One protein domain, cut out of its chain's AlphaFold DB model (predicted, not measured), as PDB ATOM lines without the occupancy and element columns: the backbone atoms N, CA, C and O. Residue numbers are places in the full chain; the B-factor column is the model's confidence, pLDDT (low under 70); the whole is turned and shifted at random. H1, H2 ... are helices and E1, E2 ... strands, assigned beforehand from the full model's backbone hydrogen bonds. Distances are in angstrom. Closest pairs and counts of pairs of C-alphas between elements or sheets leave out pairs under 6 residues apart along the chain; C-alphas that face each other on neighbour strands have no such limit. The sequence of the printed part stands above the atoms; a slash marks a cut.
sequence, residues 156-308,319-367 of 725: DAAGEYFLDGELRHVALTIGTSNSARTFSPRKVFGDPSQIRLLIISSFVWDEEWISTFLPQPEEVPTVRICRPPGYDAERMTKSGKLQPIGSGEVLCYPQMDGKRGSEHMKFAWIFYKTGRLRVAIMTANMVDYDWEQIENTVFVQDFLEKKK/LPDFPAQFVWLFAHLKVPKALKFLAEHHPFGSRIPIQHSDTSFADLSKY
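AT A GLANCE: This is residues 156 to 308 and 319 to 367 of the 725 residues of an uncharacterized protein of Vanrija humicola (UniProt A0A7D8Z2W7). One twisted sheet of eight strands runs through the domain as a long wall, with helix H6 lying along its strands over one face, at E3 and E5, and the short helix H1 over the opposite face, near E7. H5 and H6 make a corner, H7 comes back close to H5, and the long link of residues 170 to 184 loops out at the E1 edge. The printed part has 202 residues with seven named helices and eight named strands, along the chain E1, H1, E2, H2, E3, H3, E4, E5, E6, E7, H4, E8, H5, H6, H7. The sheet is mixed, in the order E1, E8, E7, E6, E2, E3, E5, E4, and the class is mixed, helices and strands, though under half of the residues are in named elements. The whole is compact, with a radius of gyration of the C-alphas of 16.8 A and spans of 49 by 47 by 33 A.

IN THESE COORDINATES: Across the sheet, E1 is residues 166 to 169, E8 residues 297 to 303 and 20.4 A long, E7 residues 277 to 282 and 16.5 A, E6 residues 267 to 272 and 16.1 A, and E2 residues 195 to 201 and 16.2 A. E3 is residues 222 to 225, E5 residues 249 to 252 and E4 residues 242 to 244. E1 begins at C-alpha 166, (-42.730, -30.826, 316.994), and E8 ends at C-alpha 303, (-30.396, -29.706, 315.506). The longer helices are H5, residues 321 to 332, 16.7 A, and H6, residues 335 to 345, 15.1 A. H1 is residues 185 to 189, H2 207 to 210, H3 232 to 238, H4 289 to 292 and H7 362 to 366, ending at C-alpha 366, (-22.005, -26.124, 312.139).

HOW THE PARTS SIT: E1 and E4 are the edge strands. E1 and E8 are antiparallel, with N 166 and O 300 at 2.8 A. E8 and E7 are antiparallel too, with N 299 and O 281 at 2.8 A. E7 and E6 form a hairpin, with N 278 and O 270 at 2.8 A. E6 and E2 are antiparallel at 174 degrees, with N 269 and O 199 at 2.8 A. E2 and E3 are parallel, with N 225 and O 200 at 2.8 A; with H2 they make a strand-helix-strand unit, two parallel neighbour strands with a helix between them, its crossover right-handed. E3 and E5 are parallel, with N 252 and O 224 at 2.8 A. E5 and E4 form a hairpin, with N 243 and O 251 at 2.9 A. H6 is on the sheet at a height of 7.8 A, over E5 and only just over E3, on which 3 of its 11 C-alphas fall; on the local plane it stands at 25 degrees to E5, along the strands. Its closest C-alphas to E5 are those of Ala 338 and Val 250, 5.9 A apart. H1 is on the opposite face at a height of 8.8 A, only just over E7, on which 3 of its 5 C-alphas fall; the closest C-alphas are those of Val 188 and Ala 280, 7.1 A apart. H2, H3 and H7 are not on the sheet, and H4 and H5 only just are not, each with 4 pairs of C-alphas within 10 A. H5 and H6 are close but not clearly touching, Phe 330 to Pro 336 being their closest C-alphas at 6.8 A, at a steep tilt of 67 degrees. H5 and H7 are close but not clearly touching, by the C-alphas of Pro 323 and Leu 364, 7.4 A apart. Every O i to N i+4 pair is within hydrogen-bond range in H1, H3, H5 and H6; H7 has 0 of 1, but 2 of 2 O i to N i+3 pairs, and H2 and H4 are too short for an i+4 pair.

THE WHOLE: The two C-alphas farthest apart are those of Ala 233 and Lys 308, 51.7 A. Residues 309 to 318 are not printed, and C-alphas 308 and 319 are 17.5 A apart across the cut. The links E1 to H1, H2 to E3, E5 to E6 and H6 to H7 are long. The mean pLDDT of the printed part is 92.7; residues 231 to 232 and 258 to 260 are under 70.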
ATOM      1  N   ASP A 156     -31.501 -40.118 322.064       95.56
ATOM      2  CA  ASP A 156     -30.118 -40.274 322.533       95.56
ATOM      3  C   ASP A 156     -30.094 -40.300 324.079       95.56
ATOM      4  O   ASP A 156     -31.144 -40.406 324.716       95.56
ATOM      5  N   ALA A 157     -28.913 -40.197 324.700       96.31
ATOM      6  CA  ALA A 157     -28.785 -40.153 326.162       96.31
ATOM      7  C   ALA A 157     -29.567 -38.995 326.823       96.31
ATOM      8  O   ALA A 157     -29.935 -39.096 327.987       96.31
ATOM      9  N   ALA A 158     -29.845 -37.910 326.094       95.19
ATOM     10  CA  ALA A 158     -30.632 -36.774 326.564       95.19
ATOM     11  C   ALA A 158     -32.148 -36.909 326.278       95.19
ATOM     12  O   ALA A 158     -32.906 -35.982 326.569       95.19
ATOM     13  N   GLY A 159     -32.614 -38.037 325.722       95.81
ATOM     14  CA  GLY A 159     -34.036 -38.367 325.517       95.81
ATOM     15  C   GLY A 159     -34.523 -38.303 324.060       95.81
ATOM     16  O   GLY A 159     -33.717 -38.286 323.131       95.81
ATOM     17  N   GLU A 160     -35.855 -38.286 323.864       95.38
ATOM     18  CA  GLU A 160     -36.528 -38.075 322.558       95.38
ATOM     19  C   GLU A 160     -35.957 -36.833 321.836       95.38
ATOM     20  O   GLU A 160     -35.721 -35.819 322.499       95.38
ATOM     21  N   TYR A 161     -35.798 -36.864 320.503       94.12
ATOM     22  CA  TYR A 161     -35.412 -35.694 319.697       94.12
ATOM     23  C   TYR A 161     -36.201 -35.505 318.387       94.12
ATOM     24  O   TYR A 161     -36.664 -36.454 317.756       94.12
ATOM     25  N   PHE A 162     -36.363 -34.238 317.987       95.69
ATOM     26  CA  PHE A 162     -37.388 -33.750 317.058       95.69
ATOM     27  C   PHE A 162     -36.771 -32.953 315.892       95.69
ATOM     28  O   PHE A 162     -36.869 -31.727 315.834       95.69
ATOM     29  N   LEU A 163     -36.115 -33.643 314.952       94.75
ATOM     30  CA  LEU A 163     -35.355 -32.994 313.866       94.75
ATOM     31  C   LEU A 163     -36.207 -32.115 312.933       94.75
ATOM     32  O   LEU A 163     -35.728 -31.097 312.443       94.75
ATOM     33  N   ASP A 164     -37.463 -32.489 312.692       93.50
ATOM     34  CA  ASP A 164     -38.386 -31.780 311.786       93.50
ATOM     35  C   ASP A 164     -39.303 -30.771 312.505       93.50
ATOM     36  O   ASP A 164     -40.229 -30.232 311.893       93.50
ATOM     37  N   GLY A 165     -39.044 -30.533 313.798       95.62
ATOM     38  CA  GLY A 165     -39.865 -29.723 314.694       95.62
ATOM     39  C   GLY A 165     -41.140 -30.438 315.154       95.62
ATOM     40  O   GLY A 165     -41.831 -31.088 314.368       95.62
ATOM     41  N   GLU A 166     -41.477 -30.311 316.437       96.12
ATOM     42  CA  GLU A 166     -42.730 -30.826 316.994       96.12
ATOM     43  C   GLU A 166     -43.401 -29.792 317.918       96.12
ATOM     44  O   GLU A 166     -42.781 -29.260 318.838       96.12
ATOM     45  N   LEU A 167     -44.675 -29.496 317.655       97.50
ATOM     46  CA  LEU A 167     -45.548 -28.622 318.441       97.50
ATOM     47  C   LEU A 167     -46.553 -29.503 319.195       97.50
ATOM     48  O   LEU A 167     -47.229 -30.316 318.571       97.50
ATOM     49  N   ARG A 168     -46.666 -29.351 320.519       96.62
ATOM     50  CA  ARG A 168     -47.667 -30.056 321.342       96.62
ATOM     51  C   ARG A 168     -48.210 -29.155 322.452       96.62
ATOM     52  O   ARG A 168     -47.542 -28.215 322.882       96.62
ATOM     53  N   HIS A 169     -49.387 -29.490 322.973       96.94
ATOM     54  CA  HIS A 169     -49.890 -28.927 324.230       96.94
ATOM     55  C   HIS A 169     -49.224 -29.572 325.458       96.94
ATOM     56  O   HIS A 169     -48.629 -30.654 325.370       96.94
ATOM     57  N   VAL A 170     -49.328 -28.918 326.616       97.19
ATOM     58  CA  VAL A 170     -48.715 -29.395 327.864       97.19
ATOM     59  C   VAL A 170     -49.474 -30.568 328.504       97.19
ATOM     60  O   VAL A 170     -50.676 -30.790 328.300       97.19
ATOM     61  N   ALA A 171     -48.742 -31.363 329.281       95.25
ATOM     62  CA  ALA A 171     -49.201 -32.599 329.912       95.25
ATOM     63  C   ALA A 171     -50.039 -32.362 331.188       95.25
ATOM     64  O   ALA A 171     -49.697 -32.866 332.254       95.25
ATOM     65  N   LEU A 172     -51.142 -31.612 331.061       94.81
ATOM     66  CA  LEU A 172     -52.040 -31.291 332.178       94.81
ATOM     67  C   LEU A 172     -52.487 -32.518 332.987       94.81
ATOM     68  O   LEU A 172     -52.865 -33.548 332.422       94.81
ATOM     69  N   THR A 173     -52.542 -32.342 334.307       94.06
ATOM     70  CA  THR A 173     -53.067 -33.293 335.295       94.06
ATOM     71  C   THR A 173     -54.582 -33.162 335.496       94.06
ATOM     72  O   THR A 173     -55.200 -34.052 336.082       94.06
ATOM     73  N   ILE A 174     -55.199 -32.088 334.984       93.19
ATOM     74  CA  ILE A 174     -56.642 -31.813 335.083       93.19
ATOM     75  C   ILE A 174     -57.344 -31.772 333.715       93.19
ATOM     76  O   ILE A 174     -56.716 -31.671 332.662       93.19
ATOM     77  N   GLY A 175     -58.679 -31.807 333.748       90.38
ATOM     78  CA  GLY A 175     -59.538 -31.763 332.562       90.38
ATOM     79  C   GLY A 175     -59.972 -33.150 332.082       90.38
ATOM     80  O   GLY A 175     -60.083 -34.096 332.859       90.38
ATOM     81  N   THR A 176     -60.268 -33.254 330.791       89.50
ATOM     82  CA  THR A 176     -60.638 -34.486 330.094       89.50
ATOM     83  C   THR A 176     -59.385 -35.131 329.506       89.50
ATOM     84  O   THR A 176     -58.699 -34.524 328.681       89.50
ATOM     85  N   SER A 177     -59.108 -36.375 329.903       82.12
ATOM     86  CA  SER A 177     -58.031 -37.179 329.318       82.12
ATOM     87  C   SER A 177     -58.267 -37.416 327.822       82.12
ATOM     88  O   SER A 177     -59.395 -37.672 327.395       82.12
ATOM     89  N   ASN A 178     -57.202 -37.344 327.026       80.38
ATOM     90  CA  ASN A 178     -57.204 -37.685 325.608       80.38
ATOM     91  C   ASN A 178     -55.910 -38.438 325.247       80.38
ATOM     92  O   ASN A 178     -54.969 -38.500 326.035       80.38
ATOM     93  N   SER A 179     -55.858 -39.018 324.048       82.62
ATOM     94  CA  SER A 179     -54.683 -39.732 323.534       82.62
ATOM     95  C   SER A 179     -53.716 -38.829 322.752       82.62
ATOM     96  O   SER A 179     -52.982 -39.319 321.892       82.62
ATOM     97  N   ALA A 180     -53.744 -37.511 322.971       86.75
ATOM     98  CA  ALA A 180     -52.861 -36.591 322.261       86.75
ATOM     99  C   ALA A 180     -51.417 -36.715 322.775       86.75
ATOM    100  O   ALA A 180     -51.174 -36.899 323.969       86.75
ATOM    101  N   ARG A 181     -50.437 -36.571 321.876       90.62
ATOM    102  CA  ARG A 181     -49.029 -36.425 322.271       90.62
ATOM    103  C   ARG A 181     -48.881 -35.071 322.965       90.62
ATOM    104  O   ARG A 181     -49.164 -34.045 322.359       90.62
ATOM    105  N   THR A 182     -48.415 -35.067 324.209       94.56
ATOM    106  CA  THR A 182     -48.180 -33.851 325.007       94.56
ATOM    107  C   THR A 182     -46.696 -33.654 325.327       94.56
ATOM    108  O   THR A 182     -45.854 -34.531 325.078       94.56
ATOM    109  N   PHE A 183     -46.363 -32.484 325.873       97.25
ATOM    110  CA  PHE A 183     -45.061 -32.192 326.469       97.25
ATOM    111  C   PHE A 183     -45.177 -31.956 327.982       97.25
ATOM    112  O   PHE A 183     -45.980 -31.153 328.446       97.25
ATOM    113  N   SER A 184     -44.335 -32.642 328.755       97.00
ATOM    114  CA  SER A 184     -44.004 -32.290 330.142       97.00
ATOM    115  C   SER A 184     -42.608 -31.649 330.176       97.00
ATOM    116  O   SER A 184     -41.851 -31.841 329.214       97.00
ATOM    117  N   PRO A 185     -42.208 -30.950 331.257       97.50
ATOM    118  CA  PRO A 185     -40.902 -30.292 331.321       97.50
ATOM    119  C   PRO A 185     -39.739 -31.242 331.003       97.50
ATOM    120  O   PRO A 185     -38.923 -30.940 330.139       97.50
ATOM    121  N   ARG A 186     -39.727 -32.460 331.567       96.00
ATOM    122  CA  ARG A 186     -38.697 -33.477 331.265       96.00
ATOM    123  C   ARG A 186     -38.632 -33.886 329.786       96.00
ATOM    124  O   ARG A 186     -37.557 -34.222 329.310       96.00
ATOM    125  N   LYS A 187     -39.739 -33.846 329.031       96.12
ATOM    126  CA  LYS A 187     -39.707 -34.125 327.580       96.12
ATOM    127  C   LYS A 187     -39.162 -32.950 326.761       96.12
ATOM    128  O   LYS A 187     -38.561 -33.179 325.712       96.12
ATOM    129  N   VAL A 188     -39.351 -31.719 327.238       98.06
ATOM    130  CA  VAL A 188     -38.825 -30.498 326.601       98.06
ATOM    131  C   VAL A 188     -37.345 -30.308 326.923       98.06
ATOM    132  O   VAL A 188     -36.555 -30.096 326.009       98.06
ATOM    133  N   PHE A 189     -36.948 -30.448 328.185       98.25
ATOM    134  CA  PHE A 189     -35.568 -30.227 328.623       98.25
ATOM    135  C   PHE A 189     -34.661 -31.458 328.478       98.25
ATOM    136  O   PHE A 189     -33.457 -31.292 328.291       98.25
ATOM    137  N   GLY A 190     -35.220 -32.670 328.444       96.69
ATOM    138  CA  GLY A 190     -34.456 -33.917 328.359       96.69
ATOM    139  C   GLY A 190     -33.930 -34.378 329.720       96.69
ATOM    140  O   GLY A 190     -34.471 -34.008 330.764       96.69
ATOM    141  N   ASP A 191     -32.875 -35.193 329.710       97.44
ATOM    142  CA  ASP A 191     -32.126 -35.521 330.927       97.44
ATOM    143  C   ASP A 191     -31.223 -34.335 331.337       97.44
ATOM    144  O   ASP A 191     -30.305 -33.995 330.577       97.44
ATOM    145  N   PRO A 192     -31.414 -33.717 332.525       97.38
ATOM    146  CA  PRO A 192     -30.535 -32.652 333.009       97.38
ATOM    147  C   PRO A 192     -29.072 -33.099 333.130       97.38
ATOM    148  O   PRO A 192     -28.179 -32.285 332.890       97.38
ATOM    149  N   SER A 193     -28.801 -34.388 333.390       97.38
ATOM    150  CA  SER A 193     -27.433 -34.926 333.453       97.38
ATOM    151  C   SER A 193     -26.679 -34.777 332.127       97.38
ATOM    152  O   SER A 193     -25.447 -34.754 332.112       97.38
ATOM    153  N   GLN A 194     -27.396 -34.630 331.009       98.12
ATOM    154  CA  GLN A 194     -26.822 -34.474 329.676       98.12
ATOM    155  C   GLN A 194     -26.750 -33.024 329.196       98.12
ATOM    156  O   GLN A 194     -26.190 -32.790 328.127       98.12
ATOM    157  N   ILE A 195     -27.256 -32.038 329.940       98.38
ATOM    158  CA  ILE A 195     -27.146 -30.625 329.549       98.38
ATOM    159  C   ILE A 195     -25.712 -30.120 329.807       98.38
ATOM    160  O   ILE A 195     -25.023 -30.558 330.731       98.38
ATOM    161  N   ARG A 196     -25.223 -29.242 328.927       97.69
ATOM    162  CA  ARG A 196     -23.851 -28.701 328.909       97.69
ATOM    163  C   ARG A 196     -23.799 -27.167 328.894       97.69
ATOM    164  O   ARG A 196     -22.812 -26.595 329.343       97.69
ATOM    165  N   LEU A 197     -24.845 -26.525 328.377       98.31
ATOM    166  CA  LEU A 197     -25.124 -25.089 328.471       98.31
ATOM    167  C   LEU A 197     -26.641 -24.908 328.353       98.31
ATOM    168  O   LEU A 197     -27.264 -25.531 327.488       98.31
ATOM    169  N   LEU A 198     -27.204 -24.034 329.184       98.56
ATOM    170  CA  LEU A 198     -28.601 -23.615 329.119       98.56
ATOM    171  C   LEU A 198     -28.686 -22.097 328.894       98.56
ATOM    172  O   LEU A 198     -28.078 -21.318 329.625       98.56
ATOM    173  N   ILE A 199     -29.459 -21.669 327.896       98.62
ATOM    174  CA  ILE A 199     -29.856 -20.268 327.706       98.62
ATOM    175  C   ILE A 199     -31.383 -20.245 327.704       98.62
ATOM    176  O   ILE A 199     -32.002 -20.755 326.772       98.62
ATOM    177  N   ILE A 200     -32.001 -19.709 328.753       98.69
ATOM    178  CA  ILE A 200     -33.432 -19.886 329.038       98.69
ATOM    179  C   ILE A 200     -34.103 -18.557 329.397       98.69
ATOM    180  O   ILE A 200     -33.507 -17.713 330.057       98.69
ATOM    181  N   SER A 201     -35.342 -18.366 328.951       98.44
ATOM    182  CA  SER A 201     -36.148 -17.156 329.136       98.44
ATOM    183  C   SER A 201     -37.543 -17.522 329.638       98.44
ATOM    184  O   SER A 201     -38.131 -18.495 329.158       98.44
ATOM    185  N   SER A 202     -38.050 -16.763 330.612       97.06
ATOM    186  CA  SER A 202     -39.413 -16.851 331.149       97.06
ATOM    187  C   SER A 202     -39.753 -15.589 331.951       97.06
ATOM    188  O   SER A 202     -38.880 -14.925 332.512       97.06
ATOM    189  N   PHE A 203     -41.048 -15.285 332.053       91.75
ATOM    190  CA  PHE A 203     -41.562 -14.142 332.812       91.75
ATOM    191  C   PHE A 203     -41.769 -14.455 334.303       91.75
ATOM    192  O   PHE A 203     -41.424 -13.625 335.142       91.75
ATOM    193  N   VAL A 204     -42.271 -15.650 334.638       91.44
ATOM    194  CA  VAL A 204     -42.382 -16.152 336.025       91.44
ATOM    195  C   VAL A 204     -41.518 -17.406 336.200       91.44
ATOM    196  O   VAL A 204     -41.341 -18.178 335.251       91.44
ATOM    197  N   TRP A 205     -40.989 -17.589 337.409       92.38
ATOM    198  CA  TRP A 205     -40.086 -18.668 337.807       92.38
ATOM    199  C   TRP A 205     -40.483 -19.218 339.184       92.38
ATOM    200  O   TRP A 205     -41.023 -18.485 340.014       92.38
ATOM    201  N   ASP A 206     -40.216 -20.500 339.403       95.06
ATOM    202  CA  ASP A 206     -40.394 -21.242 340.652       95.06
ATOM    203  C   ASP A 206     -39.149 -22.120 340.838       95.06
ATOM    204  O   ASP A 206     -39.021 -23.177 340.217       95.06
ATOM    205  N   GLU A 207     -38.191 -21.625 341.628       92.12
ATOM    206  CA  GLU A 207     -36.857 -22.230 341.765       92.12
ATOM    207  C   GLU A 207     -36.918 -23.658 342.337       92.12
ATOM    208  O   GLU A 207     -36.187 -24.541 341.886       92.12
ATOM    209  N   GLU A 208     -37.838 -23.916 343.277       93.75
ATOM    210  CA  GLU A 208     -38.067 -25.254 343.835       93.75
ATOM    211  C   GLU A 208     -38.529 -26.212 342.729       93.75
ATOM    212  O   GLU A 208     -37.941 -27.280 342.542       93.75
ATOM    213  N   TRP A 209     -39.544 -25.826 341.951       96.00
ATOM    214  CA  TRP A 209     -40.104 -26.691 340.916       96.00
ATOM    215  C   TRP A 209     -39.142 -26.934 339.746       96.00
ATOM    216  O   TRP A 209     -38.997 -28.087 339.321       96.00
ATOM    217  N   ILE A 210     -38.436 -25.908 339.247       96.06
ATOM    218  CA  ILE A 210     -37.485 -26.102 338.137       96.06
ATOM    219  C   ILE A 210     -36.299 -26.984 338.536       96.06
ATOM    220  O   ILE A 210     -35.848 -27.782 337.712       96.06
ATOM    221  N   SER A 211     -35.853 -26.931 339.800       94.81
ATOM    222  CA  SER A 211     -34.769 -27.787 340.310       94.81
ATOM    223  C   SER A 211     -35.073 -29.288 340.193       94.81
ATOM    224  O   SER A 211     -34.166 -30.118 340.199       94.81
ATOM    225  N   THR A 212     -36.349 -29.662 340.031       95.81
ATOM    226  CA  THR A 212     -36.738 -31.062 339.847       95.81
ATOM    227  C   THR A 212     -36.386 -31.611 338.459       95.81
ATOM    228  O   THR A 212     -36.291 -32.835 338.315       95.81
ATOM    229  N   PHE A 213     -36.207 -30.767 337.430       96.50
ATOM    230  CA  PHE A 213     -35.969 -31.201 336.040       96.50
ATOM    231  C   PHE A 213     -34.883 -30.440 335.265       96.50
ATOM    232  O   PHE A 213     -34.468 -30.936 334.217       96.50
ATOM    233  N   LEU A 214     -34.417 -29.286 335.744       97.50
ATOM    234  CA  LEU A 214     -33.216 -28.614 335.243       97.50
ATOM    235  C   LEU A 214     -31.974 -29.058 336.042       97.50
ATOM    236  O   LEU A 214     -32.111 -29.504 337.182       97.50
ATOM    237  N   PRO A 215     -30.761 -28.969 335.466       96.50
ATOM    238  CA  PRO A 215     -29.520 -29.139 336.216       96.50
ATOM    239  C   PRO A 215     -29.309 -27.969 337.184       96.50
ATOM    240  O   PRO A 215     -29.820 -26.871 336.957       96.50
ATOM    241  N   GLN A 216     -28.502 -28.188 338.221       95.44
ATOM    242  CA  GLN A 216     -28.066 -27.104 339.102       95.44
ATOM    243  C   GLN A 216     -27.107 -26.166 338.342       95.44
ATOM    244  O   GLN A 216     -26.220 -26.671 337.636       95.44
ATOM    245  N   PRO A 217     -27.251 -24.829 338.442       95.56
ATOM    246  CA  PRO A 217     -26.404 -23.895 337.701       95.56
ATOM    247  C   PRO A 217     -24.904 -24.050 337.983       95.56
ATOM    248  O   PRO A 217     -24.101 -23.863 337.073       95.56
ATOM    249  N   GLU A 218     -24.527 -24.505 339.182       95.38
ATOM    250  CA  GLU A 218     -23.139 -24.742 339.599       95.38
ATOM    251  C   GLU A 218     -22.450 -25.820 338.738       95.38
ATOM    252  O   GLU A 218     -21.231 -25.804 338.534       95.38
ATOM    253  N   GLU A 219     -23.227 -26.768 338.203       95.12
ATOM    254  CA  GLU A 219     -22.747 -27.842 337.329       95.12
ATOM    255  C   GLU A 219     -22.823 -27.481 335.839       95.12
ATOM    256  O   GLU A 219     -22.044 -27.993 335.023       95.12
ATOM    257  N   VAL A 220     -23.757 -26.601 335.467       97.31
ATOM    258  CA  VAL A 220     -24.102 -26.282 334.077       97.31
ATOM    259  C   VAL A 220     -24.186 -24.763 333.890       97.31
ATOM    260  O   VAL A 220     -25.164 -24.160 334.336       97.31
ATOM    261  N   PRO A 221     -23.233 -24.146 333.150       97.44
ATOM    262  CA  PRO A 221     -23.280 -22.723 332.826       97.44
ATOM    263  C   PRO A 221     -24.663 -22.329 332.300       97.44
ATOM    264  O   PRO A 221     -25.134 -22.893 331.306       97.44
ATOM    265  N   THR A 222     -25.308 -21.379 332.977       98.00
ATOM    266  CA  THR A 222     -26.707 -21.018 332.718       98.00
ATOM    267  C   THR A 222     -26.851 -19.513 332.508       98.00
ATOM    268  O   THR A 222     -26.447 -18.703 333.342       98.00
ATOM    269  N   VAL A 223     -27.442 -19.131 331.375       98.31
ATOM    270  CA  VAL A 223     -27.841 -17.752 331.068       98.31
ATOM    271  C   VAL A 223     -29.356 -17.657 331.206       98.31
ATOM    272  O   VAL A 223     -30.084 -18.260 330.415       98.31
ATOM    273  N   ARG A 224     -29.835 -16.893 332.189       97.62
ATOM    274  CA  ARG A 224     -31.268 -16.751 332.475       97.62
ATOM    275  C   ARG A 224     -31.755 -15.362 332.063       97.62
ATOM    276  O   ARG A 224     -31.368 -14.361 332.659       97.62
ATOM    277  N   ILE A 225     -32.569 -15.272 331.018       97.75
ATOM    278  CA  ILE A 225     -33.183 -14.021 330.563       97.75
ATOM    279  C   ILE A 225     -34.460 -13.790 331.372       97.75
ATOM    280  O   ILE A 225     -35.362 -14.626 331.348       97.75
ATOM    281  N   CYS A 226     -34.523 -12.656 332.071       92.50
ATOM    282  CA  CYS A 226     -35.604 -12.330 332.994       92.50
ATOM    283  C   CYS A 226     -36.090 -10.887 332.816       92.50
ATOM    284  O   CYS A 226     -35.322  -9.984 332.468       92.50
ATOM    285  N   ARG A 227     -37.342 -10.620 333.210       87.19
ATOM    286  CA  ARG A 227     -37.798  -9.252 333.510       87.19
ATOM    287  C   ARG A 227     -36.908  -8.659 334.616       87.19
ATOM    288  O   ARG A 227     -36.774  -9.302 335.657       87.19
ATOM    289  N   PRO A 228     -36.325  -7.451 334.451       84.31
ATOM    290  CA  PRO A 228     -35.648  -6.778 335.558       84.31
ATOM    291  C   PRO A 228     -36.622  -6.614 336.737       84.31
ATOM    292  O   PRO A 228     -37.728  -6.110 336.512       84.31
ATOM    293  N   PRO A 229     -36.248  -7.058 337.953       80.00
ATOM    294  CA  PRO A 229     -37.131  -7.053 339.113       80.00
ATOM    295  C   PRO A 229     -37.317  -5.645 339.686       80.00
ATOM    296  O   PRO A 229     -36.577  -4.712 339.356       80.00
ATOM    297  N   GLY A 230     -38.315  -5.522 340.561       70.12
ATOM    298  CA  GLY A 230     -38.765  -4.249 341.109       70.12
ATOM    299  C   GLY A 230     -39.734  -3.509 340.187       70.12
ATOM    300  O   GLY A 230     -40.092  -3.972 339.099       70.12
ATOM    301  N   TYR A 231     -40.140  -2.325 340.636       66.06
ATOM    302  CA  TYR A 231     -41.006  -1.399 339.903       66.06
ATOM    303  C   TYR A 231     -40.246  -0.100 339.597       66.06
ATOM    304  O   TYR A 231     -39.211   0.180 340.209       66.06
ATOM    305  N   ASP A 232     -40.735   0.654 338.610       69.94
ATOM    306  CA  ASP A 232     -40.278   1.989 338.202       69.94
ATOM    307  C   ASP A 232     -38.758   2.220 338.311       69.94
ATOM    308  O   ASP A 232     -37.980   1.728 337.488       69.94
ATOM    309  N   ALA A 233     -38.324   2.961 339.334       73.62
ATOM    310  CA  ALA A 233     -36.933   3.345 339.535       73.62
ATOM    311  C   ALA A 233     -36.002   2.138 339.740       73.62
ATOM    312  O   ALA A 233     -34.957   2.073 339.093       73.62
ATOM    313  N   GLU A 234     -36.368   1.161 340.583       73.75
ATOM    314  CA  GLU A 234     -35.526  -0.023 340.819       73.75
ATOM    315  C   GLU A 234     -35.365  -0.822 339.523       73.75
ATOM    316  O   GLU A 234     -34.243  -1.150 339.121       73.75
ATOM    317  N   ARG A 235     -36.480  -1.035 338.816       79.69
ATOM    318  CA  ARG A 235     -36.503  -1.731 337.531       79.69
ATOM    319  C   ARG A 235     -35.601  -1.045 336.508       79.69
ATOM    320  O   ARG A 235     -34.846  -1.717 335.806       79.69
ATOM    321  N   MET A 236     -35.602   0.287 336.474       78.81
ATOM    322  CA  MET A 236     -34.702   1.068 335.622       78.81
ATOM    323  C   MET A 236     -33.236   1.032 336.069       78.81
ATOM    324  O   MET A 236     -32.358   1.100 335.210       78.81
ATOM    325  N   THR A 237     -32.927   0.819 337.354       85.19
ATOM    326  CA  THR A 237     -31.534   0.558 337.768       85.19
ATOM    327  C   THR A 237     -30.999  -0.792 337.284       85.19
ATOM    328  O   THR A 237     -29.779  -0.927 337.163       85.19
ATOM    329  N   LYS A 238     -31.864  -1.778 337.001       86.94
ATOM    330  CA  LYS A 238     -31.488  -3.135 336.550       86.94
ATOM    331  C   LYS A 238     -31.667  -3.355 335.041       86.94
ATOM    332  O   LYS A 238     -30.993  -4.211 334.474       86.94
ATOM    333  N   SER A 239     -32.514  -2.562 334.387       88.94
ATOM    334  CA  SER A 239     -32.740  -2.556 332.935       88.94
ATOM    335  C   SER A 239     -31.434  -2.519 332.125       88.94
ATOM    336  O   SER A 239     -30.545  -1.710 332.394       88.94
ATOM    337  N   GLY A 240     -31.314  -3.404 331.129       90.81
ATOM    338  CA  GLY A 240     -30.160  -3.491 330.224       90.81
ATOM    339  C   GLY A 240     -28.865  -4.060 330.827       90.81
ATOM    340  O   GLY A 240     -27.837  -4.063 330.139       90.81
ATOM    341  N   LYS A 241     -28.876  -4.517 332.088       92.69
ATOM    342  CA  LYS A 241     -27.693  -5.023 332.806       92.69
ATOM    343  C   LYS A 241     -27.630  -6.551 332.865       92.69
ATOM    344  O   LYS A 241     -28.595  -7.256 332.586       92.69
ATOM    345  N   LEU A 242     -26.461  -7.044 333.270       95.00
ATOM    346  CA  LEU A 242     -26.263  -8.419 333.718       95.00
ATOM    347  C   LEU A 242     -26.140  -8.456 335.242       95.00
ATOM    348  O   LEU A 242     -25.619  -7.512 335.839       95.00
ATOM    349  N   GLN A 243     -26.550  -9.567 335.844       95.06
ATOM    350  CA  GLN A 243     -26.310  -9.882 337.249       95.06
ATOM    351  C   GLN A 243     -25.848 -11.346 337.366       95.06
ATOM    352  O   GLN A 243     -26.680 -12.250 337.320       95.06
ATOM    353  N   PRO A 244     -24.535 -11.600 337.505       95.06
ATOM    354  CA  PRO A 244     -24.026 -12.895 337.946       95.06
ATOM    355  C   PRO A 244     -24.560 -13.259 339.335       95.06
ATOM    356  O   PRO A 244     -24.695 -12.382 340.194       95.06
ATOM    357  N   ILE A 245     -24.832 -14.542 339.558       93.44
ATOM    358  CA  ILE A 245     -25.277 -15.102 340.841       93.44
ATOM    359  C   ILE A 245     -24.214 -16.085 341.343       93.44
ATOM    360  O   ILE A 245     -23.529 -16.733 340.552       93.44
ATOM    361  N   GLY A 246     -24.064 -16.203 342.666       82.81
ATOM    362  CA  GLY A 246     -23.071 -17.090 343.288       82.81
ATOM    363  C   GLY A 246     -23.248 -18.580 342.963       82.81
ATOM    364  O   GLY A 246     -22.286 -19.330 343.081       82.81
ATOM    365  N   SER A 247     -24.438 -18.979 342.502       81.62
ATOM    366  CA  SER A 247     -24.761 -20.319 341.998       81.62
ATOM    367  C   SER A 247     -24.176 -20.629 340.615       81.62
ATOM    368  O   SER A 247     -24.313 -21.741 340.133       81.62
ATOM    369  N   GLY A 248     -23.526 -19.675 339.940       84.88
ATOM    370  CA  GLY A 248     -22.902 -19.914 338.633       84.88
ATOM    371  C   GLY A 248     -23.774 -19.578 337.420       84.88
ATOM    372  O   GLY A 248     -23.308 -19.694 336.288       84.88
ATOM    373  N   GLU A 249     -24.997 -19.079 337.618       94.69
ATOM    374  CA  GLU A 249     -25.779 -18.468 336.538       94.69
ATOM    375  C   GLU A 249     -25.481 -16.973 336.333       94.69
ATOM    376  O   GLU A 249     -25.020 -16.261 337.229       94.69
ATOM    377  N   VAL A 250     -25.812 -16.471 335.142       97.56
ATOM    378  CA  VAL A 250     -25.869 -15.033 334.851       97.56
ATOM    379  C   VAL A 250     -27.281 -14.654 334.432       97.56
ATOM    380  O   VAL A 250     -27.775 -15.102 333.392       97.56
ATOM    381  N   LEU A 251     -27.906 -13.772 335.212       96.88
ATOM    382  CA  LEU A 251     -29.180 -13.162 334.857       96.88
ATOM    383  C   LEU A 251     -28.951 -12.060 333.814       96.88
ATOM    384  O   LEU A 251     -28.148 -11.144 334.018       96.88
ATOM    385  N   CYS A 252     -29.682 -12.136 332.709       96.81
ATOM    386  CA  CYS A 252     -29.756 -11.122 331.668       96.81
ATOM    387  C   CYS A 252     -31.047 -10.319 331.832       96.81
ATOM    388  O   CYS A 252     -32.135 -10.859 331.631       96.81
ATOM    389  N   TYR A 253     -30.934  -9.022 332.116       94.50
ATOM    390  CA  TYR A 253     -32.070  -8.105 332.114       94.50
ATOM    391  C   TYR A 253     -32.083  -7.300 330.807       94.50
ATOM    392  O   TYR A 253     -31.178  -6.490 330.577       94.50
ATOM    393  N   PRO A 254     -33.085  -7.480 329.928       91.81
ATOM    394  CA  PRO A 254     -33.146  -6.741 328.674       91.81
ATOM    395  C   PRO A 254     -33.318  -5.235 328.881       91.81
ATOM    396  O   PRO A 254     -33.679  -4.761 329.963       91.81
ATOM    397  N   GLN A 255     -33.035  -4.463 327.833       90.56
ATOM    398  CA  GLN A 255     -33.185  -3.012 327.870       90.56
ATOM    399  C   GLN A 255     -34.671  -2.650 327.779       90.56
ATOM    400  O   GLN A 255     -35.219  -2.533 326.684       90.56
ATOM    401  N   MET A 256     -35.315  -2.455 328.925       83.50
ATOM    402  CA  MET A 256     -36.580  -1.728 328.992       83.50
ATOM    403  C   MET A 256     -36.303  -0.238 328.751       83.50
ATOM    404  O   MET A 256     -35.278   0.286 329.201       83.50
ATOM    405  N   ASP A 257     -37.208   0.447 328.060       70.69
ATOM    406  CA  ASP A 257     -37.072   1.859 327.674       70.69
ATOM    407  C   ASP A 257     -37.619   2.849 328.721       70.69
ATOM    408  O   ASP A 257     -37.640   4.055 328.485       70.69
ATOM    409  N   GLY A 258     -38.057   2.346 329.879       57.25
ATOM    410  CA  GLY A 258     -38.692   3.126 330.944       57.25
ATOM    411  C   GLY A 258     -40.210   3.228 330.842       57.25
ATOM    412  O   GLY A 258     -40.827   3.745 331.769       57.25
ATOM    413  N   LYS A 259     -40.832   2.705 329.776       60.12
ATOM    414  CA  LYS A 259     -42.292   2.596 329.689       60.12
ATOM    415  C   LYS A 259     -42.812   1.337 330.394       60.12
ATOM    416  O   LYS A 259     -42.071   0.404 330.719       60.12
ATOM    417  N   ARG A 260     -44.134   1.297 330.573       69.38
ATOM    418  CA  ARG A 260     -44.898   0.146 331.076       69.38
ATOM    419  C   ARG A 260     -44.958  -0.968 330.015       69.38
ATOM    420  O   ARG A 260     -45.925  -1.083 329.270       69.38
ATOM    421  N   GLY A 261     -43.887  -1.747 329.917       78.62
ATOM    422  CA  GLY A 261     -43.816  -2.971 329.113       78.62
ATOM    423  C   GLY A 261     -43.121  -4.101 329.864       78.62
ATOM    424  O   GLY A 261     -42.527  -3.868 330.921       78.62
ATOM    425  N   SER A 262     -43.150  -5.323 329.335       86.62
ATOM    426  CA  SER A 262     -42.596  -6.512 330.000       86.62
ATOM    427  C   SER A 262     -41.472  -7.198 329.218       86.62
ATOM    428  O   SER A 262     -41.390  -7.117 327.996       86.62
ATOM    429  N   GLU A 263     -40.622  -7.921 329.947       92.88
ATOM    430  CA  GLU A 263     -39.970  -9.108 329.389       92.88
ATOM    431  C   GLU A 263     -40.986 -10.244 329.518       92.88
ATOM    432  O   GLU A 263     -41.539 -10.436 330.604       92.88
ATOM    433  N   HIS A 264     -41.343 -10.886 328.412       95.31
ATOM    434  CA  HIS A 264     -42.411 -11.881 328.374       95.31
ATOM    435  C   HIS A 264     -42.080 -13.100 327.492       95.31
ATOM    436  O   HIS A 264     -42.883 -14.041 327.427       95.31
ATOM    437  N   MET A 265     -40.883 -13.144 326.896       97.56
ATOM    438  CA  MET A 265     -40.397 -14.285 326.128       97.56
ATOM    439  C   MET A 265     -40.300 -15.553 326.977       97.56
ATOM    440  O   MET A 265     -40.123 -15.525 328.194       97.56
ATOM    441  N   LYS A 266     -40.475 -16.688 326.295       98.50
ATOM    442  CA  LYS A 266     -40.517 -18.031 326.876       98.50
ATOM    443  C   LYS A 266     -39.843 -18.991 325.901       98.50
ATOM    444  O   LYS A 266     -40.473 -19.499 324.974       98.50
ATOM    445  N   PHE A 267     -38.538 -19.185 326.053       98.75
ATOM    446  CA  PHE A 267     -37.749 -20.055 325.176       98.75
ATOM    447  C   PHE A 267     -36.593 -20.712 325.928       98.75
ATOM    448  O   PHE A 267     -36.175 -20.237 326.982       98.75
ATOM    449  N   ALA A 268     -36.050 -21.787 325.362       98.81
ATOM    450  CA  ALA A 268     -34.804 -22.390 325.814       98.81
ATOM    451  C   ALA A 268     -33.942 -22.802 324.616       98.81
ATOM    452  O   ALA A 268     -34.427 -23.461 323.698       98.81
ATOM    453  N   TRP A 269     -32.665 -22.438 324.643       98.81
ATOM    454  CA  TRP A 269     -31.606 -23.061 323.856       98.81
ATOM    455  C   TRP A 269     -30.818 -23.979 324.790       98.81
ATOM    456  O   TRP A 269     -30.278 -23.532 325.804       98.81
ATOM    457  N   ILE A 270     -30.793 -25.268 324.466       98.81
ATOM    458  CA  ILE A 270     -30.252 -26.324 325.320       98.81
ATOM    459  C   ILE A 270     -29.194 -27.071 324.520       98.81
ATOM    460  O   ILE A 270     -29.496 -27.677 323.493       98.81
ATOM    461  N   PHE A 271     -27.950 -27.028 324.983       98.50
ATOM    462  CA  PHE A 271     -26.848 -27.740 324.346       98.50
ATOM    463  C   PHE A 271     -26.523 -28.983 325.162       98.50
ATOM    464  O   PHE A 271     -26.229 -28.876 326.356       98.50
ATOM    465  N   TYR A 272     -26.549 -30.152 324.529       98.31
ATOM    466  CA  TYR A 272     -26.313 -31.428 325.196       98.31
ATOM    467  C   TYR A 272     -24.870 -31.920 325.043       98.31
ATOM    468  O   TYR A 272     -24.165 -31.615 324.078       98.31
ATOM    469  N   LYS A 273     -24.439 -32.767 325.982       97.56
ATOM    470  CA  LYS A 273     -23.162 -33.498 325.954       97.56
ATOM    471  C   LYS A 273     -23.054 -34.435 324.737       97.56
ATOM    472  O   LYS A 273     -21.940 -34.742 324.329       97.56
ATOM    473  N   THR A 274     -24.180 -34.802 324.114       95.44
ATOM    474  CA  THR A 274     -24.259 -35.572 322.856       95.44
ATOM    475  C   THR A 274     -23.939 -34.754 321.595       95.44
ATOM    476  O   THR A 274     -23.905 -35.313 320.501       95.44
ATOM    477  N   GLY A 275     -23.718 -33.437 321.710       94.81
ATOM    478  CA  GLY A 275     -23.506 -32.524 320.576       94.81
ATOM    479  C   GLY A 275     -24.800 -31.990 319.947       94.81
ATOM    480  O   GLY A 275     -24.756 -31.053 319.150       94.81
ATOM    481  N   ARG A 276     -25.960 -32.534 320.340       95.81
ATOM    482  CA  ARG A 276     -27.288 -32.039 319.963       95.81
ATOM    483  C   ARG A 276     -27.545 -30.648 320.557       95.81
ATOM    484  O   ARG A 276     -27.300 -30.417 321.741       95.81
ATOM    485  N   LEU A 277     -28.077 -29.742 319.741       98.38
ATOM    486  CA  LEU A 277     -28.708 -28.493 320.171       98.38
ATOM    487  C   LEU A 277     -30.227 -28.675 320.104       98.38
ATOM    488  O   LEU A 277     -30.744 -29.181 319.114       98.38
ATOM    489  N   ARG A 278     -30.946 -28.203 321.116       98.75
ATOM    490  CA  ARG A 278     -32.400 -28.045 321.102       98.75
ATOM    491  C   ARG A 278     -32.784 -26.582 321.219       98.75
ATOM    492  O   ARG A 278     -32.241 -25.870 322.061       98.75
ATOM    493  N   VAL A 279     -33.778 -26.172 320.439       98.81
ATOM    494  CA  VAL A 279     -34.492 -24.906 320.624       98.81
ATOM    495  C   VAL A 279     -35.946 -25.216 320.961       98.81
ATOM    496  O   VAL A 279     -36.639 -25.885 320.194       98.81
ATOM    497  N   ALA A 280     -36.407 -24.726 322.108       98.81
ATOM    498  CA  ALA A 280     -37.800 -24.775 322.531       98.81
ATOM    499  C   ALA A 280     -38.385 -23.359 322.593       98.81
ATOM    500  O   ALA A 280     -37.735 -22.444 323.100       98.81
ATOM    501  N   ILE A 281     -39.613 -23.180 322.105       98.81
ATOM    502  CA  ILE A 281     -40.382 -21.926 322.166       98.81
ATOM    503  C   ILE A 281     -41.743 -22.262 322.780       98.81
ATOM    504  O   ILE A 281     -42.407 -23.208 322.358       98.81
ATOM    505  N   MET A 282     -42.123 -21.540 323.828       98.44
ATOM    506  CA  MET A 282     -43.144 -21.952 324.794       98.44
ATOM    507  C   MET A 282     -44.161 -20.830 325.027       98.44
ATOM    508  O   MET A 282     -43.857 -19.655 324.838       98.44
ATOM    509  N   THR A 283     -45.363 -21.174 325.490       98.50
ATOM    510  CA  THR A 283     -46.314 -20.189 326.043       98.50
ATOM    511  C   THR A 283     -46.389 -20.213 327.573       98.50
ATOM    512  O   THR A 283     -46.827 -19.233 328.177       98.50
ATOM    513  N   ALA A 284     -45.912 -21.305 328.181       97.81
ATOM    514  CA  ALA A 284     -45.834 -21.532 329.620       97.81
ATOM    515  C   ALA A 284     -44.665 -20.772 330.272       97.81
ATOM    516  O   ALA A 284     -43.562 -20.716 329.725       97.81
ATOM    517  N   ASN A 285     -44.899 -20.226 331.463       97.69
ATOM    518  CA  ASN A 285     -43.856 -19.796 332.390       97.69
ATOM    519  C   ASN A 285     -43.154 -21.009 333.037       97.69
ATOM    520  O   ASN A 285     -43.570 -22.157 332.874       97.69
ATOM    521  N   MET A 286     -42.105 -20.759 333.820       97.50
ATOM    522  CA  MET A 286     -41.353 -21.789 334.546       97.50
ATOM    523  C   MET A 286     -41.949 -22.040 335.937       97.50
ATOM    524  O   MET A 286     -41.295 -21.816 336.952       97.50
ATOM    525  N   VAL A 287     -43.218 -22.457 335.957       95.94
ATOM    526  CA  VAL A 287     -44.044 -22.698 337.154       95.94
ATOM    527  C   VAL A 287     -44.992 -23.881 336.912       95.94
ATOM    528  O   VAL A 287     -45.543 -24.011 335.818       95.94
ATOM    529  N   ASP A 288     -45.217 -24.727 337.919       95.56
ATOM    530  CA  ASP A 288     -45.967 -25.995 337.794       95.56
ATOM    531  C   ASP A 288     -47.358 -25.865 337.139       95.56
ATOM    532  O   ASP A 288     -47.704 -26.620 336.228       95.56
ATOM    533  N   TYR A 289     -48.149 -24.872 337.540       94.00
ATOM    534  CA  TYR A 289     -49.525 -24.686 337.083       94.00
ATOM    535  C   TYR A 289     -49.634 -24.397 335.581       94.00
ATOM    536  O   TYR A 289     -50.606 -24.818 334.957       94.00
ATOM    537  N   ASP A 290     -48.631 -23.764 334.973       96.81
ATOM    538  CA  ASP A 290     -48.601 -23.479 333.531       96.81
ATOM    539  C   ASP A 290     -48.248 -24.724 332.683       96.81
ATOM    540  O   ASP A 290     -48.370 -24.699 331.459       96.81
ATOM    541  N   TRP A 291     -47.844 -25.830 333.318       96.94
ATOM    542  CA  TRP A 291     -47.560 -27.115 332.663       96.94
ATOM    543  C   TRP A 291     -48.555 -28.217 333.048       96.94
ATOM    544  O   TRP A 291     -48.785 -29.143 332.268       96.94
ATOM    545  N   GLU A 292     -49.152 -28.118 334.237       94.69
ATOM    546  CA  GLU A 292     -50.027 -29.141 334.815       94.69
ATOM    547  C   GLU A 292     -51.509 -28.739 334.875       94.69
ATOM    548  O   GLU A 292     -52.370 -29.616 334.885       94.69
ATOM    549  N   GLN A 293     -51.842 -27.445 334.923       94.75
ATOM    550  CA  GLN A 293     -53.193 -26.992 335.293       94.75
ATOM    551  C   GLN A 293     -53.831 -25.995 334.316       94.75
ATOM    552  O   GLN A 293     -55.058 -25.950 334.210       94.75
ATOM    553  N   ILE A 294     -53.033 -25.225 333.578       94.62
ATOM    554  CA  ILE A 294     -53.496 -24.216 332.622       94.62
ATOM    555  C   ILE A 294     -52.901 -24.525 331.250       94.62
ATOM    556  O   ILE A 294     -51.712 -24.805 331.119       94.62
ATOM    557  N   GLU A 295     -53.747 -24.522 330.220       96.31
ATOM    558  CA  GLU A 295     -53.376 -25.025 328.903       96.31
ATOM    559  C   GLU A 295     -52.389 -24.095 328.193       96.31
ATOM    560  O   GLU A 295     -52.668 -22.918 327.929       96.31
ATOM    561  N   ASN A 296     -51.247 -24.674 327.838       98.19
ATOM    562  CA  ASN A 296     -50.118 -24.032 327.189       98.19
ATOM    563  C   ASN A 296     -49.617 -24.880 326.013       98.19
ATOM    564  O   ASN A 296     -49.866 -26.084 325.938       98.19
ATOM    565  N   THR A 297     -48.891 -24.250 325.093       98.25
ATOM    566  CA  THR A 297     -48.347 -24.903 323.897       98.25
ATOM    567  C   THR A 297     -46.829 -24.741 323.859       98.25
ATOM    568  O   THR A 297     -46.293 -23.702 324.249       98.25
ATOM    569  N   VAL A 298     -46.126 -25.776 323.401       98.69
ATOM    570  CA  VAL A 298     -44.666 -25.799 323.287       98.69
ATOM    571  C   VAL A 298     -44.255 -26.354 321.928       98.69
ATOM    572  O   VAL A 298     -44.676 -27.443 321.539       98.69
ATOM    573  N   PHE A 299     -43.411 -25.604 321.225       98.75
ATOM    574  CA  PHE A 299     -42.645 -26.056 320.071       98.75
ATOM    575  C   PHE A 299     -41.249 -26.486 320.518       98.75
ATOM    576  O   PHE A 299     -40.614 -25.787 321.309       98.75
ATOM    577  N   VAL A 300     -40.755 -27.596 319.978       98.50
ATOM    578  CA  VAL A 300     -39.385 -28.081 320.168       98.50
ATOM    579  C   VAL A 300     -38.814 -28.504 318.818       98.50
ATOM    580  O   VAL A 300     -39.441 -29.288 318.109       98.50
ATOM    581  N   GLN A 301     -37.612 -28.040 318.475       98.31
ATOM    582  CA  GLN A 301     -36.831 -28.588 317.364       98.31
ATOM    583  C   GLN A 301     -35.402 -28.898 317.812       98.31
ATOM    584  O   GLN A 301     -34.797 -28.153 318.586       98.31
ATOM    585  N   ASP A 302     -34.874 -30.017 317.321       98.31
ATOM    586  CA  ASP A 302     -33.511 -30.473 317.579       98.31
ATOM    587  C   ASP A 302     -32.640 -30.366 316.328       98.31
ATOM    588  O   ASP A 302     -33.061 -30.697 315.220       98.31
ATOM    589  N   PHE A 303     -31.394 -29.955 316.533       97.75
ATOM    590  CA  PHE A 303     -30.396 -29.706 315.506       97.75
ATOM    591  C   PHE A 303     -29.132 -30.503 315.828       97.75
ATOM    592  O   PHE A 303     -28.617 -30.476 316.950       97.75
ATOM    593  N   LEU A 304     -28.628 -31.227 314.833       96.06
ATOM    594  CA  LEU A 304     -27.385 -31.994 314.923       96.06
ATOM    595  C   LEU A 304     -26.267 -31.243 314.197       96.06
ATOM    596  O   LEU A 304     -26.533 -30.463 313.279       96.06
ATOM    597  N   GLU A 305     -25.015 -31.471 314.590       93.81
ATOM    598  CA  GLU A 305     -23.880 -30.957 313.822       93.81
ATOM    599  C   GLU A 305     -23.815 -31.645 312.445       93.81
ATOM    600  O   GLU A 305     -23.997 -32.860 312.313       93.81
ATOM    601  N   LYS A 306     -23.548 -30.857 311.402       91.62
ATOM    602  CA  LYS A 306     -23.331 -31.335 310.037       91.62
ATOM    603  C   LYS A 306     -22.161 -32.315 310.030       91.62
ATOM    604  O   LYS A 306     -21.079 -32.016 310.538       91.62
ATOM    605  N   LYS A 307     -22.343 -33.464 309.371       83.44
ATOM    606  CA  LYS A 307     -21.229 -34.372 309.056       83.44
ATOM    607  C   LYS A 307     -20.148 -33.573 308.321       83.44
ATOM    608  O   LYS A 307     -20.467 -32.855 307.374       83.44
ATOM    609  N   LYS A 308     -18.887 -33.690 308.754       70.50
ATOM    610  CA  LYS A 308     -17.754 -32.958 308.164       70.50
ATOM    611  C   LYS A 308     -17.600 -33.322 306.683       70.50
ATOM    612  O   LYS A 308     -17.023 -34.356 306.358       70.50
ATOM    613  N   LEU A 319     -26.131 -17.264 307.778       90.12
ATOM    614  CA  LEU A 319     -27.032 -18.070 308.595       90.12
ATOM    615  C   LEU A 319     -28.473 -17.961 308.053       90.12
ATOM    616  O   LEU A 319     -28.933 -16.848 307.798       90.12
ATOM    617  N   PRO A 320     -29.219 -19.079 307.926       93.06
ATOM    618  CA  PRO A 320     -30.644 -19.038 307.599       93.06
ATOM    619  C   PRO A 320     -31.446 -18.175 308.585       93.06
ATOM    620  O   PRO A 320     -31.020 -17.980 309.724       93.06
ATOM    621  N   ASP A 321     -32.637 -17.713 308.183       93.50
ATOM    622  CA  ASP A 321     -33.455 -16.771 308.973       93.50
ATOM    623  C   ASP A 321     -33.593 -17.179 310.449       93.50
ATOM    624  O   ASP A 321     -33.317 -16.373 311.328       93.50
ATOM    625  N   PHE A 322     -33.937 -18.437 310.741       96.50
ATOM    626  CA  PHE A 322     -34.188 -18.902 312.110       96.50
ATOM    627  C   PHE A 322     -32.998 -18.693 313.076       96.50
ATOM    628  O   PHE A 322     -33.181 -17.983 314.069       96.50
ATOM    629  N   PRO A 323     -31.781 -19.230 312.833       96.00
ATOM    630  CA  PRO A 323     -30.625 -18.905 313.669       96.00
ATOM    631  C   PRO A 323     -30.217 -17.427 313.575       96.00
ATOM    632  O   PRO A 323     -29.863 -16.853 314.602       96.00
ATOM    633  N   ALA A 324     -30.311 -16.778 312.408       94.75
ATOM    634  CA  ALA A 324     -29.945 -15.364 312.257       94.75
ATOM    635  C   ALA A 324     -30.813 -14.425 313.123       94.75
ATOM    636  O   ALA A 324     -30.291 -13.507 313.760       94.75
ATOM    637  N   GLN A 325     -32.120 -14.697 313.225       96.12
ATOM    638  CA  GLN A 325     -33.022 -13.993 314.137       96.12
ATOM    639  C   GLN A 325     -32.589 -14.172 315.601       96.12
ATOM    640  O   GLN A 325     -32.555 -13.197 316.354       96.12
ATOM    641  N   PHE A 326     -32.197 -15.382 316.016       96.62
ATOM    642  CA  PHE A 326     -31.701 -15.611 317.377       96.62
ATOM    643  C   PHE A 326     -30.348 -14.941 317.655       96.62
ATOM    644  O   PHE A 326     -30.178 -14.397 318.742       96.62
ATOM    645  N   VAL A 327     -29.424 -14.882 316.689       94.75
ATOM    646  CA  VAL A 327     -28.164 -14.117 316.810       94.75
ATOM    647  C   VAL A 327     -28.443 -12.638 317.091       94.75
ATOM    648  O   VAL A 327     -27.910 -12.065 318.048       94.75
ATOM    649  N   TRP A 328     -29.340 -12.031 316.310       93.50
ATOM    650  CA  TRP A 328     -29.753 -10.640 316.503       93.50
ATOM    651  C   TRP A 328     -30.423 -10.425 317.873       93.50
ATOM    652  O   TRP A 328     -30.114  -9.462 318.588       93.50
ATOM    653  N   LEU A 329     -31.296 -11.352 318.277       95.44
ATOM    654  CA  LEU A 329     -32.013 -11.323 319.552       95.44
ATOM    655  C   LEU A 329     -31.056 -11.448 320.749       95.44
ATOM    656  O   LEU A 329     -31.132 -10.666 321.695       95.44
ATOM    657  N   PHE A 330     -30.093 -12.368 320.690       95.69
ATOM    658  CA  PHE A 330     -29.075 -12.583 321.719       95.69
ATOM    659  C   PHE A 330     -28.204 -11.340 321.955       95.69
ATOM    660  O   PHE A 330     -27.899 -11.021 323.108       95.69
ATOM    661  N   ALA A 331     -27.874 -10.568 320.912       91.88
ATOM    662  CA  ALA A 331     -27.187  -9.280 321.061       91.88
ATOM    663  C   ALA A 331     -28.034  -8.225 321.819       91.88
ATOM    664  O   ALA A 331     -27.506  -7.420 322.602       91.88
ATOM    665  N   HIS A 332     -29.361  -8.253 321.658       90.75
ATOM    666  CA  HIS A 332     -30.281  -7.380 322.394       90.75
ATOM    667  C   HIS A 332     -30.432  -7.822 323.852       90.75
ATOM    668  O   HIS A 332     -30.253  -6.997 324.750       90.75
ATOM    669  N   LEU A 333     -30.600  -9.127 324.080       93.81
ATOM    670  CA  LEU A 333     -30.694  -9.777 325.395       93.81
ATOM    671  C   LEU A 333     -29.351  -9.892 326.149       93.81
ATOM    672  O   LEU A 333     -29.306 -10.457 327.235       93.81
ATOM    673  N   LYS A 334     -28.252  -9.363 325.591       92.06
ATOM    674  CA  LYS A 334     -26.886  -9.359 326.167       92.06
ATOM    675  C   LYS A 334     -26.273 -10.746 326.416       92.06
ATOM    676  O   LYS A 334     -25.215 -10.835 327.039       92.06
ATOM    677  N   VAL A 335     -26.852 -11.795 325.833       95.69
ATOM    678  CA  VAL A 335     -26.398 -13.192 325.928       95.69
ATOM    679  C   VAL A 335     -24.901 -13.366 325.597       95.69
ATOM    680  O   VAL A 335     -24.233 -14.017 326.395       95.69
ATOM    681  N   PRO A 336     -24.301 -12.732 324.561       94.94
ATOM    682  CA  PRO A 336     -22.851 -12.800 324.329       94.94
ATOM    683  C   PRO A 336     -21.998 -12.369 325.531       94.94
ATOM    684  O   PRO A 336     -20.988 -12.994 325.837       94.94
ATOM    685  N   LYS A 337     -22.416 -11.322 326.258       94.19
ATOM    686  CA  LYS A 337     -21.696 -10.839 327.448       94.19
ATOM    687  C   LYS A 337     -21.847 -11.791 328.636       94.19
ATOM    688  O   LYS A 337     -20.902 -11.945 329.402       94.19
ATOM    689  N   ALA A 338     -23.010 -12.429 328.778       96.50
ATOM    690  CA  ALA A 338     -23.249 -13.433 329.812       96.50
ATOM    691  C   ALA A 338     -22.460 -14.722 329.542       96.50
ATOM    692  O   ALA A 338     -21.783 -15.217 330.435       96.50
ATOM    693  N   LEU A 339     -22.460 -15.208 328.296       97.00
ATOM    694  CA  LEU A 339     -21.641 -16.346 327.869       97.00
ATOM    695  C   LEU A 339     -20.146 -16.072 328.054       97.00
ATOM    696  O   LEU A 339     -19.434 -16.949 328.533       97.00
ATOM    697  N   LYS A 340     -19.681 -14.853 327.744       95.62
ATOM    698  CA  LYS A 340     -18.300 -14.447 328.019       95.62
ATOM    699  C   LYS A 340     -17.971 -14.521 329.515       95.62
ATOM    700  O   LYS A 340     -16.992 -15.160 329.880       95.62
ATOM    701  N   PHE A 341     -18.807 -13.927 330.372       95.88
ATOM    702  CA  PHE A 341     -18.616 -13.982 331.825       95.88
ATOM    703  C   PHE A 341     -18.580 -15.433 332.337       95.88
ATOM    704  O   PHE A 341     -17.714 -15.788 333.129       95.88
ATOM    705  N   LEU A 342     -19.484 -16.291 331.854       96.94
ATOM    706  CA  LEU A 342     -19.503 -17.711 332.212       96.94
ATOM    707  C   LEU A 342     -18.246 -18.448 331.726       96.94
ATOM    708  O   LEU A 342     -17.729 -19.286 332.457       96.94
ATOM    709  N   ALA A 343     -17.722 -18.134 330.539       96.12
ATOM    710  CA  ALA A 343     -16.474 -18.714 330.042       96.12
ATOM    711  C   ALA A 343     -15.254 -18.310 330.893       96.12
ATOM    712  O   ALA A 343     -14.371 -19.135 331.115       96.12
ATOM    713  N   GLU A 344     -15.227 -17.067 331.385       95.38
ATOM    714  CA  GLU A 344     -14.129 -16.502 332.186       95.38
ATOM    715  C   GLU A 344     -14.200 -16.868 333.685       95.38
ATOM    716  O   GLU A 344     -13.159 -16.911 334.342       95.38
ATOM    717  N   HIS A 345     -15.392 -17.141 334.236       95.62
ATOM    718  CA  HIS A 345     -15.593 -17.284 335.688       95.62
ATOM    719  C   HIS A 345     -16.308 -18.560 336.162       95.62
ATOM    720  O   HIS A 345     -16.237 -18.868 337.352       95.62
ATOM    721  N   HIS A 346     -16.994 -19.317 335.298       97.06
ATOM    722  CA  HIS A 346     -17.668 -20.546 335.733       97.06
ATOM    723  C   HIS A 346     -16.665 -21.710 335.864       97.06
ATOM    724  O   HIS A 346     -15.853 -21.889 334.951       97.06
ATOM    725  N   PRO A 347     -16.749 -22.590 336.889       95.44
ATOM    726  CA  PRO A 347     -15.879 -23.772 337.010       95.44
ATOM    727  C   PRO A 347     -15.893 -24.686 335.773       95.44
ATOM    728  O   PRO A 347     -14.925 -25.384 335.476       95.44
ATOM    729  N   PHE A 348     -16.995 -24.646 335.020       95.94
ATOM    730  CA  PHE A 348     -17.187 -25.378 333.768       95.94
ATOM    731  C   PHE A 348     -17.289 -24.471 332.528       95.94
ATOM    732  O   PHE A 348     -17.741 -24.922 331.478       95.94
ATOM    733  N   GLY A 349     -16.852 -23.210 332.620       94.81
ATOM    734  CA  GLY A 349     -16.903 -22.217 331.537       94.81
ATOM    735  C   GLY A 349     -16.166 -22.653 330.271       94.81
ATOM    736  O   GLY A 349     -16.693 -22.536 329.167       94.81
ATOM    737  N   SER A 350     -15.015 -23.311 330.431       94.25
ATOM    738  CA  SER A 350     -14.241 -23.939 329.346       94.25
ATOM    739  C   SER A 350     -14.987 -25.049 328.585       94.25
ATOM    740  O   SER A 350     -14.509 -25.521 327.554       94.25
ATOM    741  N   ARG A 351     -16.160 -25.485 329.068       92.69
ATOM    742  CA  ARG A 351     -17.014 -26.471 328.393       92.69
ATOM    743  C   ARG A 351     -18.087 -25.835 327.505       92.69
ATOM    744  O   ARG A 351     -18.729 -26.599 326.782       92.69
ATOM    745  N   ILE A 352     -18.284 -24.513 327.524       95.38
ATOM    746  CA  ILE A 352     -19.302 -23.813 326.717       95.38
ATOM    747  C   ILE A 352     -19.154 -24.195 325.225       95.38
ATOM    748  O   ILE A 352     -18.087 -23.994 324.651       95.38
ATOM    749  N   PRO A 353     -20.184 -24.791 324.588       93.31
ATOM    750  CA  PRO A 353     -20.058 -25.425 323.270       93.31
ATOM    751  C   PRO A 353     -20.283 -24.475 322.076       93.31
ATOM    752  O   PRO A 353     -20.460 -24.964 320.955       93.31
ATOM    753  N   ILE A 354     -20.299 -23.158 322.325       92.19
ATOM    754  CA  ILE A 354     -20.524 -22.099 321.330       92.19
ATOM    755  C   ILE A 354     -19.583 -20.898 321.502       92.19
ATOM    756  O   ILE A 354     -19.003 -20.688 322.575       92.19
ATOM    757  N   GLN A 355     -19.459 -20.085 320.452       83.25
ATOM    758  CA  GLN A 355     -18.650 -18.870 320.478       83.25
ATOM    759  C   GLN A 355     -19.218 -17.815 321.444       83.25
ATOM    760  O   GLN A 355     -20.424 -17.598 321.545       83.25
ATOM    761  N   HIS A 356     -18.313 -17.170 322.180       83.06
ATOM    762  CA  HIS A 356     -18.613 -16.223 323.263       83.06
ATOM    763  C   HIS A 356     -17.653 -15.012 323.276       83.06
ATOM    764  O   HIS A 356     -17.694 -14.181 324.178       83.06
ATOM    765  N   SER A 357     -16.781 -14.901 322.270       73.19
ATOM    766  CA  SER A 357     -15.828 -13.800 322.068       73.19
ATOM    767  C   SER A 357     -16.462 -12.523 321.509       73.19
ATOM    768  O   SER A 357     -15.939 -11.427 321.712       73.19
ATOM    769  N   ASP A 358     -17.572 -12.663 320.788       79.44
ATOM    770  CA  ASP A 358     -18.196 -11.632 319.960       79.44
ATOM    771  C   ASP A 358     -19.708 -11.900 319.808       79.44
ATOM    772  O   ASP A 358     -20.278 -12.723 320.523       79.44
ATOM    773  N   THR A 359     -20.380 -11.173 318.913       84.12
ATOM    774  CA  THR A 359     -21.839 -11.239 318.717       84.12
ATOM    775  C   THR A 359     -22.265 -11.911 317.406       84.12
ATOM    776  O   THR A 359     -23.418 -11.749 317.014       84.12
ATOM    777  N   SER A 360     -21.363 -12.595 316.694       83.94
ATOM    778  CA  SER A 360     -21.666 -13.232 315.401       83.94
ATOM    779  C   SER A 360     -22.296 -14.618 315.543       83.94
ATOM    780  O   SER A 360     -23.181 -14.962 314.765       83.94
ATOM    781  N   PHE A 361     -21.832 -15.405 316.523       89.50
ATOM    782  CA  PHE A 361     -22.116 -16.842 316.643       89.50
ATOM    783  C   PHE A 361     -21.933 -17.605 315.312       89.50
ATOM    784  O   PHE A 361     -22.745 -18.459 314.948       89.50
ATOM    785  N   ALA A 362     -20.875 -17.281 314.556       85.62
ATOM    786  CA  ALA A 362     -20.577 -17.901 313.258       85.62
ATOM    787  C   ALA A 362     -20.468 -19.439 313.334       85.62
ATOM    788  O   ALA A 362     -20.785 -20.150 312.378       85.62
ATOM    789  N   ASP A 363     -20.106 -19.975 314.500       88.50
ATOM    790  CA  ASP A 363     -20.056 -21.403 314.793       88.50
ATOM    791  C   ASP A 363     -21.429 -22.098 314.743       88.50
ATOM    792  O   ASP A 363     -21.477 -23.304 314.505       88.50
ATOM    793  N   LEU A 364     -22.554 -21.373 314.843       93.12
ATOM    794  CA  LEU A 364     -23.894 -21.932 314.598       93.12
ATOM    795  C   LEU A 364     -24.067 -22.466 313.170       93.12
ATOM    796  O   LEU A 364     -24.939 -23.305 312.930       93.12
ATOM    797  N   SER A 365     -23.210 -22.053 312.230       91.81
ATOM    798  CA  SER A 365     -23.138 -22.630 310.883       91.81
ATOM    799  C   SER A 365     -22.831 -24.136 310.891       91.81
ATOM    800  O   SER A 365     -23.174 -24.820 309.919       91.81
ATOM    801  N   LYS A 366     -22.266 -24.685 311.980       92.56
ATOM    802  CA  LYS A 366     -22.005 -26.124 312.139       92.56
ATOM    803  C   LYS A 366     -23.275 -26.968 312.252       92.56
ATOM    804  O   LYS A 366     -23.232 -28.141 311.897       92.56
ATOM    805  N   TYR A 367     -24.394 -26.407 312.712       95.38
ATOM    806  CA  TYR A 367     -25.657 -27.137 312.862       95.38
ATOM    807  C   TYR A 367     -26.412 -27.272 311.530       95.38
ATOM    808  O   TYR A 367     -26.335 -26.406 310.651       95.38
TER     809      TYR A 367